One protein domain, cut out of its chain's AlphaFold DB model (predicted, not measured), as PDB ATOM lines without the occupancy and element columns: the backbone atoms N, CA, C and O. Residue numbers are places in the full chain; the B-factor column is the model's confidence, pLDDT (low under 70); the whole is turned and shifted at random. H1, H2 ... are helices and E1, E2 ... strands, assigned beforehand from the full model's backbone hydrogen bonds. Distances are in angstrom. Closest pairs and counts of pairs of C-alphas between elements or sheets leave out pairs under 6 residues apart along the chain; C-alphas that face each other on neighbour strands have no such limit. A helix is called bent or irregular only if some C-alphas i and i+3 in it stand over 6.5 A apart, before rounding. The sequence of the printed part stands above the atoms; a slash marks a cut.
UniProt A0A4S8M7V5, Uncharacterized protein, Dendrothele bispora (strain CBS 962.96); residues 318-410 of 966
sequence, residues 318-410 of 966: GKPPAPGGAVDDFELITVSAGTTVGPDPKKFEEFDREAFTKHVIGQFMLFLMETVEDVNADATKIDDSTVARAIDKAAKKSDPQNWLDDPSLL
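AT A GLANCE: This is residues 318 to 410 of the 966 residues of an uncharacterized protein of Dendrothele bispora (strain CBS 962.96) (UniProt A0A4S8M7V5). Two helices, H2 and H4, cross steeply as the core of an elongated, loosely built domain, with the strand E1 over part of H2. The loop of residues 338 to 347 makes one far end and the irregular helix H3 the other, while residues 399 to 405 stick out as a link to the small last helix H5. The 93 printed residues hold five named helices and one named strand, in the order E1, H1, H2, H3, H4, H5, mostly helix. The whole is only just loose, close to compact, with a radius of gyration of the C-alphas of 15.0 A and spans of 51 by 29 by 21 A.

HOW THE PARTS SIT: H2, residues 353 to 369, touches H4, residues 384 to 397, at a steep tilt of 64 degrees, opposite ways; their closest C-alphas, Gly 362 and Ile 391, are 5.9 A apart. H1, residues 348 to 351, and H2 only just touch, only at the corner, with 3 pairs of C-alphas within 8 A, the closest Glu 349 and Phe 356 at 5.7 A. E1, residues 331 to 337, is near H2 and pairs with no named strand; residues 318 to 319 pair antiparallel with its residues 331 to 332. H3, residues 373 to 381, is close to H2 but not clearly touching, C-alphas 369 and 375 being closest at 7.5 A. H5, residues 407 to 410, is apart from H4. Every O i to N i+4 pair of H4 is within hydrogen-bond range, against 10 of 13 in H2 and 0 of 5 in H3, which has 3 of 6 O i to N i+3 pairs; H1 and H5 are too short for an i+4 pair.

IN THESE COORDINATES: H2 measures 22.2 A, with a kink of 27 degrees near residue 363, E1 20.5 A and H4 19.8 A. E1 begins at C-alpha 331 (-51.453, -40.711, 43.572) and H5 ends at C-alpha 410 (-41.677, -31.097, 31.642). H3 is irregular, C-alphas 377 and 380 being 8.9 A apart.

THE WHOLE: The C-alphas farthest apart, Pro 343 and Ala 377, are 50.7 A apart. The printed part has no cut, and no link is long. Confidence is under 70 at residues 374 to 382 and 398 to 410.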
ATOM      1  N   GLY A 318     -49.268 -42.254  49.579       94.75
ATOM      2  CA  GLY A 318     -50.220 -42.160  48.483       94.75
ATOM      3  C   GLY A 318     -51.552 -41.595  48.932       94.75
ATOM      4  O   GLY A 318     -51.823 -41.483  50.128       94.75
ATOM      5  N   LYS A 319     -52.357 -41.225  47.944       93.31
ATOM      6  CA  LYS A 319     -53.685 -40.643  48.100       93.31
ATOM      7  C   LYS A 319     -54.651 -41.466  47.236       93.31
ATOM      8  O   LYS A 319     -54.320 -41.740  46.076       93.31
ATOM      9  N   PRO A 320     -55.804 -41.894  47.773       92.75
ATOM     10  CA  PRO A 320     -56.819 -42.566  46.971       92.75
ATOM     11  C   PRO A 320     -57.436 -41.610  45.929       92.75
ATOM     12  O   PRO A 320     -57.303 -40.388  46.069       92.75
ATOM     13  N   PRO A 321     -58.136 -42.136  44.906       88.81
ATOM     14  CA  PRO A 321     -58.920 -41.316  43.989       88.81
ATOM     15  C   PRO A 321     -59.888 -40.389  44.739       88.81
ATOM     16  O   PRO A 321     -60.430 -40.747  45.786       88.81
ATOM     17  N   ALA A 322     -60.135 -39.198  44.191       87.06
ATOM     18  CA  ALA A 322     -61.184 -38.319  44.705       87.06
ATOM     19  C   ALA A 322     -62.577 -38.977  44.543       87.06
ATOM     20  O   ALA A 322     -62.758 -39.763  43.608       87.06
ATOM     21  N   PRO A 323     -63.580 -38.651  45.384       85.25
ATOM     22  CA  PRO A 323     -64.943 -39.154  45.214       85.25
ATOM     23  C   PRO A 323     -65.489 -38.857  43.809       85.25
ATOM     24  O   PRO A 323     -65.475 -37.714  43.356       85.25
ATOM     25  N   GLY A 324     -65.934 -39.898  43.097       85.31
ATOM     26  CA  GLY A 324     -66.370 -39.811  41.694       85.31
ATOM     27  C   GLY A 324     -65.245 -39.814  40.645       85.31
ATOM     28  O   GLY A 324     -65.538 -39.829  39.450       85.31
ATOM     29  N   GLY A 325     -63.975 -39.831  41.059       85.44
ATOM     30  CA  GLY A 325     -62.823 -40.029  40.181       85.44
ATOM     31  C   GLY A 325     -62.699 -41.467  39.665       85.44
ATOM     32  O   GLY A 325     -63.382 -42.385  40.121       85.44
ATOM     33  N   ALA A 326     -61.800 -41.680  38.700       85.31
ATOM     34  CA  ALA A 326     -61.540 -43.009  38.158       85.31
ATOM     35  C   ALA A 326     -60.876 -43.916  39.214       85.31
ATOM     36  O   ALA A 326     -59.891 -43.529  39.843       85.31
ATOM     37  N   VAL A 327     -61.406 -45.133  39.389       82.50
ATOM     38  CA  VAL A 327     -61.025 -46.083  40.461       82.50
ATOM     39  C   VAL A 327     -59.539 -46.475  40.417       82.50
ATOM     40  O   VAL A 327     -58.986 -46.921  41.414       82.50
ATOM     41  N   ASP A 328     -58.878 -46.300  39.275       83.12
ATOM     42  CA  ASP A 328     -57.465 -46.593  39.042       83.12
ATOM     43  C   ASP A 328     -56.522 -45.383  39.218       83.12
ATOM     44  O   ASP A 328     -55.305 -45.564  39.157       83.12
ATOM     45  N   ASP A 329     -57.014 -44.152  39.414       86.31
ATOM     46  CA  ASP A 329     -56.159 -42.956  39.525       86.31
ATOM     47  C   ASP A 329     -55.729 -42.627  40.962       86.31
ATOM     48  O   ASP A 329     -56.107 -41.622  41.559       86.31
ATOM     49  N   PHE A 330     -54.892 -43.506  41.507       89.75
ATOM     50  CA  PHE A 330     -54.154 -43.248  42.739       89.75
ATOM     51  C   PHE A 330     -52.977 -42.301  42.483       89.75
ATOM     52  O   PHE A 330     -52.258 -42.414  41.481       89.75
ATOM     53  N   GLU A 331     -52.720 -41.427  43.451       91.19
ATOM     54  CA  GLU A 331     -51.453 -40.711  43.572       91.19
ATOM     55  C   GLU A 331     -50.512 -41.545  44.451       91.19
ATOM     56  O   GLU A 331     -50.910 -42.004  45.526       91.19
ATOM     57  N   LEU A 332     -49.269 -41.762  44.015       93.81
ATOM     58  CA  LEU A 332     -48.315 -42.623  44.713       93.81
ATOM     59  C   LEU A 332     -46.906 -42.027  44.665       93.81
ATOM     60  O   LEU A 332     -46.349 -41.794  43.595       93.81
ATOM     61  N   ILE A 333     -46.311 -41.850  45.840       94.06
ATOM     62  CA  ILE A 333     -44.967 -41.313  46.045       94.06
ATOM     63  C   ILE A 333     -44.126 -42.389  46.734       94.06
ATOM     64  O   ILE A 333     -44.361 -42.732  47.892       94.06
ATOM     65  N   THR A 334     -43.119 -42.906  46.030       94.75
ATOM     66  CA  THR A 334     -42.113 -43.821  46.591       94.75
ATOM     67  C   THR A 334     -40.781 -43.092  46.718       94.75
ATOM     68  O   THR A 334     -40.317 -42.476  45.761       94.75
ATOM     69  N   VAL A 335     -40.158 -43.159  47.896       95.00
ATOM     70  CA  VAL A 335     -38.850 -42.551  48.175       95.00
ATOM     71  C   VAL A 335     -37.975 -43.568  48.890       95.00
ATOM     72  O   VAL A 335     -38.285 -43.985  50.007       95.00
ATOM     73  N   SER A 336     -36.867 -43.964  48.271       96.06
ATOM     74  CA  SER A 336     -35.909 -44.914  48.834       96.06
ATOM     75  C   SER A 336     -34.567 -44.246  49.154       96.06
ATOM     76  O   SER A 336     -34.149 -43.285  48.508       96.06
ATOM     77  N   ALA A 337     -33.884 -44.755  50.178       96.62
ATOM     78  CA  ALA A 337     -32.520 -44.379  50.527       96.62
ATOM     79  C   ALA A 337     -31.719 -45.635  50.876       96.62
ATOM     80  O   ALA A 337     -31.976 -46.310  51.877       96.62
ATOM     81  N   GLY A 338     -30.730 -45.936  50.041       94.56
ATOM     82  CA  GLY A 338     -30.007 -47.204  50.056       94.56
ATOM     83  C   GLY A 338     -30.040 -47.882  48.694       94.56
ATOM     84  O   GLY A 338     -30.879 -47.584  47.850       94.56
ATOM     85  N   THR A 339     -29.082 -48.776  48.484       96.56
ATOM     86  CA  THR A 339     -28.920 -49.539  47.246       96.56
ATOM     87  C   THR A 339     -28.421 -50.939  47.574       96.56
ATOM     88  O   THR A 339     -27.815 -51.160  48.627       96.56
ATOM     89  N   THR A 340     -28.606 -51.878  46.653       95.31
ATOM     90  CA  THR A 340     -27.969 -53.192  46.710       95.31
ATOM     91  C   THR A 340     -26.441 -53.078  46.704       95.31
ATOM     92  O   THR A 340     -25.855 -52.094  46.245       95.31
ATOM     93  N   VAL A 341     -25.778 -54.107  47.240       92.00
ATOM     94  CA  VAL A 341     -24.317 -54.229  47.208       92.00
ATOM     95  C   VAL A 341     -23.922 -54.972  45.936       92.00
ATOM     96  O   VAL A 341     -24.200 -56.161  45.801       92.00
ATOM     97  N   GLY A 342     -23.258 -54.285  45.008       92.31
ATOM     98  CA  GLY A 342     -22.820 -54.869  43.741       92.31
ATOM     99  C   GLY A 342     -22.071 -53.871  42.852       92.31
ATOM    100  O   GLY A 342     -21.876 -52.723  43.252       92.31
ATOM    101  N   PRO A 343     -21.643 -54.296  41.647       90.88
ATOM    102  CA  PRO A 343     -21.089 -53.398  40.630       90.88
ATOM    103  C   PRO A 343     -22.159 -52.491  39.995       90.88
ATOM    104  O   PRO A 343     -21.819 -51.456  39.434       90.88
ATOM    105  N   ASP A 344     -23.430 -52.885  40.106       93.69
ATOM    106  CA  ASP A 344     -24.625 -52.172  39.652       93.69
ATOM    107  C   ASP A 344     -25.551 -51.964  40.876       93.69
ATOM    108  O   ASP A 344     -26.319 -52.867  41.228       93.69
ATOM    109  N   PRO A 345     -25.378 -50.863  41.637       94.50
ATOM    110  CA  PRO A 345     -26.071 -50.633  42.905       94.50
ATOM    111  C   PRO A 345     -27.485 -50.079  42.676       94.50
ATOM    112  O   PRO A 345     -27.680 -48.875  42.519       94.50
ATOM    113  N   LYS A 346     -28.481 -50.966  42.708       96.06
ATOM    114  CA  LYS A 346     -29.898 -50.653  42.448       96.06
ATOM    115  C   LYS A 346     -30.647 -50.263  43.715       96.06
ATOM    116  O   LYS A 346     -30.376 -50.824  44.777       96.06
ATOM    117  N   LYS A 347     -31.630 -49.368  43.614       95.44
ATOM    118  CA  LYS A 347     -32.613 -49.119  44.684       95.44
ATOM    119  C   LYS A 347     -33.546 -50.327  44.878       95.44
ATOM    120  O   LYS A 347     -33.501 -51.290  44.112       95.44
ATOM    121  N   PHE A 348     -34.400 -50.299  45.900       95.44
ATOM    122  CA  PHE A 348     -35.281 -51.431  46.225       95.44
ATOM    123  C   PHE A 348     -36.333 -51.683  45.130       95.44
ATOM    124  O   PHE A 348     -36.535 -52.817  44.705       95.44
ATOM    125  N   GLU A 349     -36.907 -50.604  44.607       94.31
ATOM    126  CA  GLU A 349     -37.842 -50.546  43.482       94.31
ATOM    127  C   GLU A 349     -37.207 -50.897  42.118       94.31
ATOM    128  O   GLU A 349     -37.908 -51.264  41.176       94.31
ATOM    129  N   GLU A 350     -35.876 -50.825  42.012       93.88
ATOM    130  CA  GLU A 350     -35.095 -51.140  40.804       93.88
ATOM    131  C   GLU A 350     -34.526 -52.574  40.819       93.88
ATOM    132  O   GLU A 350     -34.179 -53.113  39.766       93.88
ATOM    133  N   PHE A 351     -34.389 -53.187  42.002       95.56
ATOM    134  CA  PHE A 351     -33.757 -54.499  42.188       95.56
ATOM    135  C   PHE A 351     -34.571 -55.639  41.562       95.56
ATOM    136  O   PHE A 351     -34.033 -56.405  40.764       95.56
ATOM    137  N   ASP A 352     -35.860 -55.709  41.894       95.31
ATOM    138  CA  ASP A 352     -36.853 -56.576  41.257       95.31
ATOM    139  C   ASP A 352     -38.141 -55.765  41.086       95.31
ATOM    140  O   ASP A 352     -38.992 -55.691  41.975       95.31
ATOM    141  N   ARG A 353     -38.234 -55.077  39.946       91.19
ATOM    142  CA  ARG A 353     -39.298 -54.103  39.686       91.19
ATOM    143  C   ARG A 353     -40.671 -54.758  39.515       91.19
ATOM    144  O   ARG A 353     -41.670 -54.157  39.907       91.19
ATOM    145  N   GLU A 354     -40.738 -55.985  38.990       91.25
ATOM    146  CA  GLU A 354     -42.005 -56.721  38.891       91.25
ATOM    147  C   GLU A 354     -42.479 -57.135  40.288       91.25
ATOM    148  O   GLU A 354     -43.608 -56.813  40.669       91.25
ATOM    149  N   ALA A 355     -41.614 -57.765  41.094       94.31
ATOM    150  CA  ALA A 355     -41.985 -58.184  42.441       94.31
ATOM    151  C   ALA A 355     -42.295 -56.990  43.356       94.31
ATOM    152  O   ALA A 355     -43.266 -57.046  44.110       94.31
ATOM    153  N   PHE A 356     -41.532 -55.893  43.275       93.81
ATOM    154  CA  PHE A 356     -41.799 -54.675  44.043       93.81
ATOM    155  C   PHE A 356     -43.172 -54.080  43.701       93.81
ATOM    156  O   PHE A 356     -43.989 -53.846  44.593       93.81
ATOM    157  N   THR A 357     -43.474 -53.898  42.412       90.75
ATOM    158  CA  THR A 357     -44.751 -53.297  41.996       90.75
ATOM    159  C   THR A 357     -45.934 -54.215  42.339       90.75
ATOM    160  O   THR A 357     -46.952 -53.765  42.862       90.75
ATOM    161  N   LYS A 358     -45.784 -55.528  42.147       90.12
ATOM    162  CA  LYS A 358     -46.832 -56.523  42.417       90.12
ATOM    163  C   LYS A 358     -47.093 -56.767  43.906       90.12
ATOM    164  O   LYS A 358     -48.248 -56.868  44.311       90.12
ATOM    165  N   HIS A 359     -46.042 -56.890  44.718       94.25
ATOM    166  CA  HIS A 359     -46.149 -57.344  46.110       94.25
ATOM    167  C   HIS A 359     -45.996 -56.233  47.152       94.25
ATOM    168  O   HIS A 359     -46.510 -56.393  48.254       94.25
ATOM    169  N   VAL A 360     -45.326 -55.122  46.830       94.94
ATOM    170  CA  VAL A 360     -45.197 -53.976  47.747       94.94
ATOM    171  C   VAL A 360     -46.213 -52.900  47.378       94.94
ATOM    172  O   VAL A 360     -47.069 -52.571  48.198       94.94
ATOM    173  N   ILE A 361     -46.186 -52.406  46.135       94.06
ATOM    174  CA  ILE A 361     -47.135 -51.371  45.699       94.06
ATOM    175  C   ILE A 361     -48.563 -51.920  45.664       94.06
ATOM    176  O   ILE A 361     -49.442 -51.313  46.261       94.06
ATOM    177  N   GLY A 362     -48.798 -53.103  45.086       91.19
ATOM    178  CA  GLY A 362     -50.133 -53.714  45.062       91.19
ATOM    179  C   GLY A 362     -50.788 -53.885  46.439       91.19
ATOM    180  O   GLY A 362     -51.974 -53.606  46.593       91.19
ATOM    181  N   GLN A 363     -50.019 -54.262  47.466       94.44
ATOM    182  CA  GLN A 363     -50.530 -54.361  48.841       94.44
ATOM    183  C   GLN A 363     -50.800 -52.982  49.466       94.44
ATOM    184  O   GLN A 363     -51.779 -52.818  50.189       94.44
ATOM    185  N   PHE A 364     -49.982 -51.971  49.154       95.31
ATOM    186  CA  PHE A 364     -50.233 -50.597  49.594       95.31
ATOM    187  C   PHE A 364     -51.454 -49.969  48.899       95.31
ATOM    188  O   PHE A 364     -52.207 -49.236  49.531       95.31
ATOM    189  N   MET A 365     -51.703 -50.292  47.626       91.50
ATOM    190  CA  MET A 365     -52.890 -49.831  46.898       91.50
ATOM    191  C   MET A 365     -54.175 -50.461  47.442       91.50
ATOM    192  O   MET A 365     -55.147 -49.740  47.642       91.50
ATOM    193  N   LEU A 366     -54.163 -51.758  47.780       89.81
ATOM    194  CA  LEU A 366     -55.267 -52.401  48.508       89.81
ATOM    195  C   LEU A 366     -55.550 -51.693  49.843       89.81
ATOM    196  O   LEU A 366     -56.701 -51.391  50.140       89.81
ATOM    197  N   PHE A 367     -54.511 -51.343  50.609       93.94
ATOM    198  CA  PHE A 367     -54.673 -50.537  51.824       93.94
ATOM    199  C   PHE A 367     -55.304 -49.161  51.542       93.94
ATOM    200  O   PHE A 367     -56.204 -48.761  52.273       93.94
ATOM    201  N   LEU A 368     -54.894 -48.450  50.483       93.12
ATOM    202  CA  LEU A 368     -55.510 -47.164  50.118       93.12
ATOM    203  C   LEU A 368     -56.995 -47.302  49.740       93.12
ATOM    204  O   LEU A 368     -57.767 -46.394  50.041       93.12
ATOM    205  N   MET A 369     -57.419 -48.413  49.128       88.00
ATOM    206  CA  MET A 369     -58.835 -48.646  48.795       88.00
ATOM    207  C   MET A 369     -59.717 -48.734  50.047       88.00
ATOM    208  O   MET A 369     -60.776 -48.113  50.086       88.00
ATOM    209  N   GLU A 370     -59.235 -49.394  51.102       88.56
ATOM    210  CA  GLU A 370     -59.914 -49.475  52.406       88.56
ATOM    211  C   GLU A 370     -59.992 -48.120  53.148       88.56
ATOM    212  O   GLU A 370     -60.715 -48.000  54.135       88.56
ATOM    213  N   THR A 371     -59.277 -47.077  52.693       88.12
ATOM    214  CA  THR A 371     -59.339 -45.728  53.302       88.12
ATOM    215  C   THR A 371     -60.443 -44.822  52.744       88.12
ATOM    216  O   THR A 371     -60.588 -43.698  53.224       88.12
ATOM    217  N   VAL A 372     -61.229 -45.270  51.754       84.94
ATOM    218  CA  VAL A 372     -62.279 -44.446  51.126       84.94
ATOM    219  C   VAL A 372     -63.669 -44.874  51.592       84.94
ATOM    220  O   VAL A 372     -64.203 -45.890  51.149       84.94
ATOM    221  N   GLU A 373     -64.285 -44.061  52.453       76.19
ATOM    222  CA  GLU A 373     -65.604 -44.344  53.039       76.19
ATOM    223  C   GLU A 373     -66.696 -44.546  51.964       76.19
ATOM    224  O   GLU A 373     -67.476 -45.494  52.054       76.19
ATOM    225  N   ASP A 374     -66.687 -43.748  50.887       64.50
ATOM    226  CA  ASP A 374     -67.672 -43.827  49.792       64.50
ATOM    227  C   ASP A 374     -67.520 -45.058  48.870       64.50
ATOM    228  O   ASP A 374     -68.472 -45.444  48.188       64.50
ATOM    229  N   VAL A 375     -66.349 -45.709  48.826       57.84
ATOM    230  CA  VAL A 375     -66.116 -46.888  47.955       57.84
ATOM    231  C   VAL A 375     -66.732 -48.162  48.552       57.84
ATOM    232  O   VAL A 375     -67.039 -49.113  47.827       57.84
ATOM    233  N   ASN A 376     -67.014 -48.166  49.858       50.78
ATOM    234  CA  ASN A 376     -67.559 -49.320  50.578       50.78
ATOM    235  C   ASN A 376     -69.007 -49.702  50.203       50.78
ATOM    236  O   ASN A 376     -69.505 -50.729  50.661       50.78
ATOM    237  N   ALA A 377     -69.678 -48.937  49.334       53.19
ATOM    238  CA  ALA A 377     -71.004 -49.286  48.821       53.19
ATOM    239  C   ALA A 377     -71.032 -50.607  48.021       53.19
ATOM    240  O   ALA A 377     -72.080 -51.248  47.953       53.19
ATOM    241  N   ASP A 378     -69.909 -51.018  47.413       60.91
ATOM    242  CA  ASP A 378     -69.826 -52.285  46.673       60.91
ATOM    243  C   ASP A 378     -68.396 -52.856  46.604       60.91
ATOM    244  O   ASP A 378     -67.866 -53.164  45.533       60.91
ATOM    245  N   ALA A 379     -67.759 -53.027  47.768       57.22
ATOM    246  CA  ALA A 379     -66.406 -53.592  47.886       57.22
ATOM    247  C   ALA A 379     -66.244 -54.969  47.196       57.22
ATOM    248  O   ALA A 379     -65.139 -55.355  46.821       57.22
ATOM    249  N   THR A 380     -67.345 -55.690  46.942       63.69
ATOM    250  CA  THR A 380     -67.350 -56.967  46.203       63.69
ATOM    251  C   THR A 380     -67.002 -56.844  44.712       63.69
ATOM    252  O   THR A 380     -66.756 -57.860  44.062       63.69
ATOM    253  N   LYS A 381     -66.964 -55.619  44.165       64.75
ATOM    254  CA  LYS A 381     -66.625 -55.328  42.760       64.75
ATOM    255  C   LYS A 381     -65.181 -54.882  42.528       64.75
ATOM    256  O   LYS A 381     -64.811 -54.666  41.374       64.75
ATOM    257  N   ILE A 382     -64.362 -54.757  43.575       68.62
ATOM    258  CA  ILE A 382     -62.917 -54.552  43.419       68.62
ATOM    259  C   ILE A 382     -62.305 -55.894  43.010       68.62
ATOM    260  O   ILE A 382     -61.962 -56.729  43.844       68.62
ATOM    261  N   ASP A 383     -62.231 -56.128  41.704       77.44
ATOM    262  CA  ASP A 383     -61.648 -57.340  41.145       77.44
ATOM    263  C   ASP A 383     -60.121 -57.226  40.996       77.44
ATOM    264  O   ASP A 383     -59.558 -56.132  40.863       77.44
ATOM    265  N   ASP A 384     -59.443 -58.376  40.934       77.12
ATOM    266  CA  ASP A 384     -57.993 -58.440  40.711       77.12
ATOM    267  C   ASP A 384     -57.561 -57.684  39.438       77.12
ATOM    268  O   ASP A 384     -56.436 -57.191  39.375       77.12
ATOM    269  N   SER A 385     -58.435 -57.535  38.424       82.31
ATOM    270  CA  SER A 385     -58.114 -56.762  37.213       82.31
ATOM    271  C   SER A 385     -58.109 -55.248  37.438       82.31
ATOM    272  O   SER A 385     -57.358 -54.544  36.764       82.31
ATOM    273  N   THR A 386     -58.926 -54.717  38.350       78.94
ATOM    274  CA  THR A 386     -58.907 -53.294  38.727       78.94
ATOM    275  C   THR A 386     -57.632 -52.987  39.502       78.94
ATOM    276  O   THR A 386     -56.912 -52.052  39.148       78.94
ATOM    277  N   VAL A 387     -57.283 -53.841  40.467       78.56
ATOM    278  CA  VAL A 387     -56.025 -53.742  41.221       78.56
ATOM    279  C   VAL A 387     -54.821 -53.877  40.280       78.56
ATOM    280  O   VAL A 387     -53.925 -53.038  40.312       78.56
ATOM    281  N   ALA A 388     -54.819 -54.851  39.364       82.50
ATOM    282  CA  ALA A 388     -53.749 -55.024  38.379       82.50
ATOM    283  C   ALA A 388     -53.615 -53.838  37.405       82.50
ATOM    284  O   ALA A 388     -52.493 -53.442  37.096       82.50
ATOM    285  N   ARG A 389     -54.725 -53.235  36.950       83.75
ATOM    286  CA  ARG A 389     -54.703 -52.017  36.114       83.75
ATOM    287  C   ARG A 389     -54.125 -50.820  36.864       83.75
ATOM    288  O   ARG A 389     -53.309 -50.095  36.303       83.75
ATOM    289  N   ALA A 390     -54.502 -50.633  38.128       77.88
ATOM    290  CA  ALA A 390     -53.979 -49.550  38.955       77.88
ATOM    291  C   ALA A 390     -52.474 -49.742  39.256       77.88
ATOM    292  O   ALA A 390     -51.695 -48.796  39.131       77.88
ATOM    293  N   ILE A 391     -52.043 -50.980  39.538       79.69
ATOM    294  CA  ILE A 391     -50.627 -51.375  39.670       79.69
ATOM    295  C   ILE A 391     -49.844 -51.082  38.382       79.69
ATOM    296  O   ILE A 391     -48.776 -50.483  38.445       79.69
ATOM    297  N   ASP A 392     -50.360 -51.468  37.213       81.50
ATOM    298  CA  ASP A 392     -49.728 -51.233  35.906       81.50
ATOM    299  C   ASP A 392     -49.646 -49.731  35.561       81.50
ATOM    300  O   ASP A 392     -48.612 -49.243  35.103       81.50
ATOM    301  N   LYS A 393     -50.685 -48.951  35.881       83.06
ATOM    302  CA  LYS A 393     -50.683 -47.484  35.757       83.06
ATOM    303  C   LYS A 393     -49.642 -46.833  36.677       83.06
ATOM    304  O   LYS A 393     -48.904 -45.952  36.232       83.06
ATOM    305  N   ALA A 394     -49.510 -47.299  37.920       72.94
ATOM    306  CA  ALA A 394     -48.463 -46.859  38.847       72.94
ATOM    307  C   ALA A 394     -47.052 -47.292  38.391       72.94
ATOM    308  O   ALA A 394     -46.105 -46.506  38.475       72.94
ATOM    309  N   ALA A 395     -46.901 -48.498  37.831       74.75
ATOM    310  CA  ALA A 395     -45.652 -48.981  37.235       74.75
ATOM    311  C   ALA A 395     -45.204 -48.101  36.057       74.75
ATOM    312  O   ALA A 395     -44.013 -47.820  35.911       74.75
ATOM    313  N   LYS A 396     -46.163 -47.634  35.246       80.56
ATOM    314  CA  LYS A 396     -45.941 -46.735  34.106       80.56
ATOM    315  C   LYS A 396     -45.615 -45.301  34.530       80.56
ATOM    316  O   LYS A 396     -44.651 -44.756  33.999       80.56
ATOM    317  N   LYS A 397     -46.331 -44.717  35.506       73.44
ATOM    318  CA  LYS A 397     -45.994 -43.395  36.089       73.44
ATOM    319  C   LYS A 397     -44.599 -43.397  36.753       73.44
ATOM    320  O   LYS A 397     -43.900 -42.389  36.740       73.44
ATOM    321  N   SER A 398     -44.160 -44.532  37.304       60.34
ATOM    322  CA  SER A 398     -42.849 -44.677  37.964       60.34
ATOM    323  C   SER A 398     -41.679 -45.053  37.040       60.34
ATOM    324  O   SER A 398     -40.588 -45.309  37.546       60.34
ATOM    325  N   ASP A 399     -41.859 -45.098  35.714       66.62
ATOM    326  CA  ASP A 399     -40.783 -45.482  34.790       66.62
ATOM    327  C   ASP A 399     -39.869 -44.300  34.406       66.62
ATOM    328  O   ASP A 399     -40.339 -43.393  33.711       66.62
ATOM    329  N   PRO A 400     -38.557 -44.325  34.724       50.06
ATOM    330  CA  PRO A 400     -37.612 -43.308  34.258       50.06
ATOM    331  C   PRO A 400     -37.543 -43.183  32.731       50.06
ATOM    332  O   PRO A 400     -37.159 -42.132  32.219       50.06
ATOM    333  N   GLN A 401     -37.924 -44.232  31.996       55.56
ATOM    334  CA  GLN A 401     -38.007 -44.204  30.542       55.56
ATOM    335  C   GLN A 401     -39.262 -43.459  30.049       55.56
ATOM    336  O   GLN A 401     -39.178 -42.780  29.030       55.56
ATOM    337  N   ASN A 402     -40.385 -43.516  30.782       55.03
ATOM    338  CA  ASN A 402     -41.592 -42.734  30.473       55.03
ATOM    339  C   ASN A 402     -41.462 -41.266  30.903       55.03
ATOM    340  O   ASN A 402     -42.101 -40.412  30.301       55.03
ATOM    341  N   TRP A 403     -40.617 -40.932  31.886       52.56
ATOM    342  CA  TRP A 403     -40.360 -39.529  32.266       52.56
ATOM    343  C   TRP A 403     -39.750 -38.688  31.123       52.56
ATOM    344  O   TRP A 403     -39.772 -37.464  31.185       52.56
ATOM    345  N   LEU A 404     -39.228 -39.333  30.071       46.91
ATOM    346  CA  LEU A 404     -38.756 -38.705  28.826       46.91
ATOM    347  C   LEU A 404     -39.851 -38.546  27.749       46.91
ATOM    348  O   LEU A 404     -39.550 -38.067  26.653       46.91
ATOM    349  N   ASP A 405     -41.081 -38.980  28.039       50.94
ATOM    350  CA  ASP A 405     -42.246 -38.995  27.140       50.94
ATOM    351  C   ASP A 405     -43.538 -38.438  27.793       50.94
ATOM    352  O   ASP A 405     -44.511 -38.171  27.084       50.94
ATOM    353  N   ASP A 406     -43.554 -38.223  29.116       45.59
ATOM    354  CA  ASP A 406     -44.643 -37.589  29.877       45.59
ATOM    355  C   ASP A 406     -44.519 -36.048  29.856       45.59
ATOM    356  O   ASP A 406     -43.597 -35.501  30.472       45.59
ATOM    357  N   PRO A 407     -45.435 -35.313  29.191       42.91
ATOM    358  CA  PRO A 407     -45.349 -33.857  29.093       42.91
ATOM    359  C   PRO A 407     -45.573 -33.136  30.430       42.91
ATOM    360  O   PRO A 407     -45.038 -32.046  30.635       42.91
ATOM    361  N   SER A 408     -46.316 -33.735  31.369       42.75
ATOM    362  CA  SER A 408     -46.646 -33.100  32.655       42.75
ATOM    363  C   SER A 408     -45.404 -32.884  33.532       42.75
ATOM    364  O   SER A 408     -45.281 -31.863  34.210       42.75
ATOM    365  N   LEU A 409     -44.424 -33.788  33.431       39.16
ATOM    366  CA  LEU A 409     -43.137 -33.700  34.123       39.16
ATOM    367  C   LEU A 409     -42.159 -32.702  33.476       39.16
ATOM    368  O   LEU A 409     -41.117 -32.405  34.059       39.16
ATOM    369  N   LEU A 410     -42.497 -32.112  32.320       41.38
ATOM    370  CA  LEU A 410     -41.677 -31.097  31.642       41.38
ATOM    371  C   LEU A 410     -41.771 -29.693  32.275       41.38
ATOM    372  O   LEU A 410     -41.217 -28.734  31.726       41.38
TER     373      LEU A 410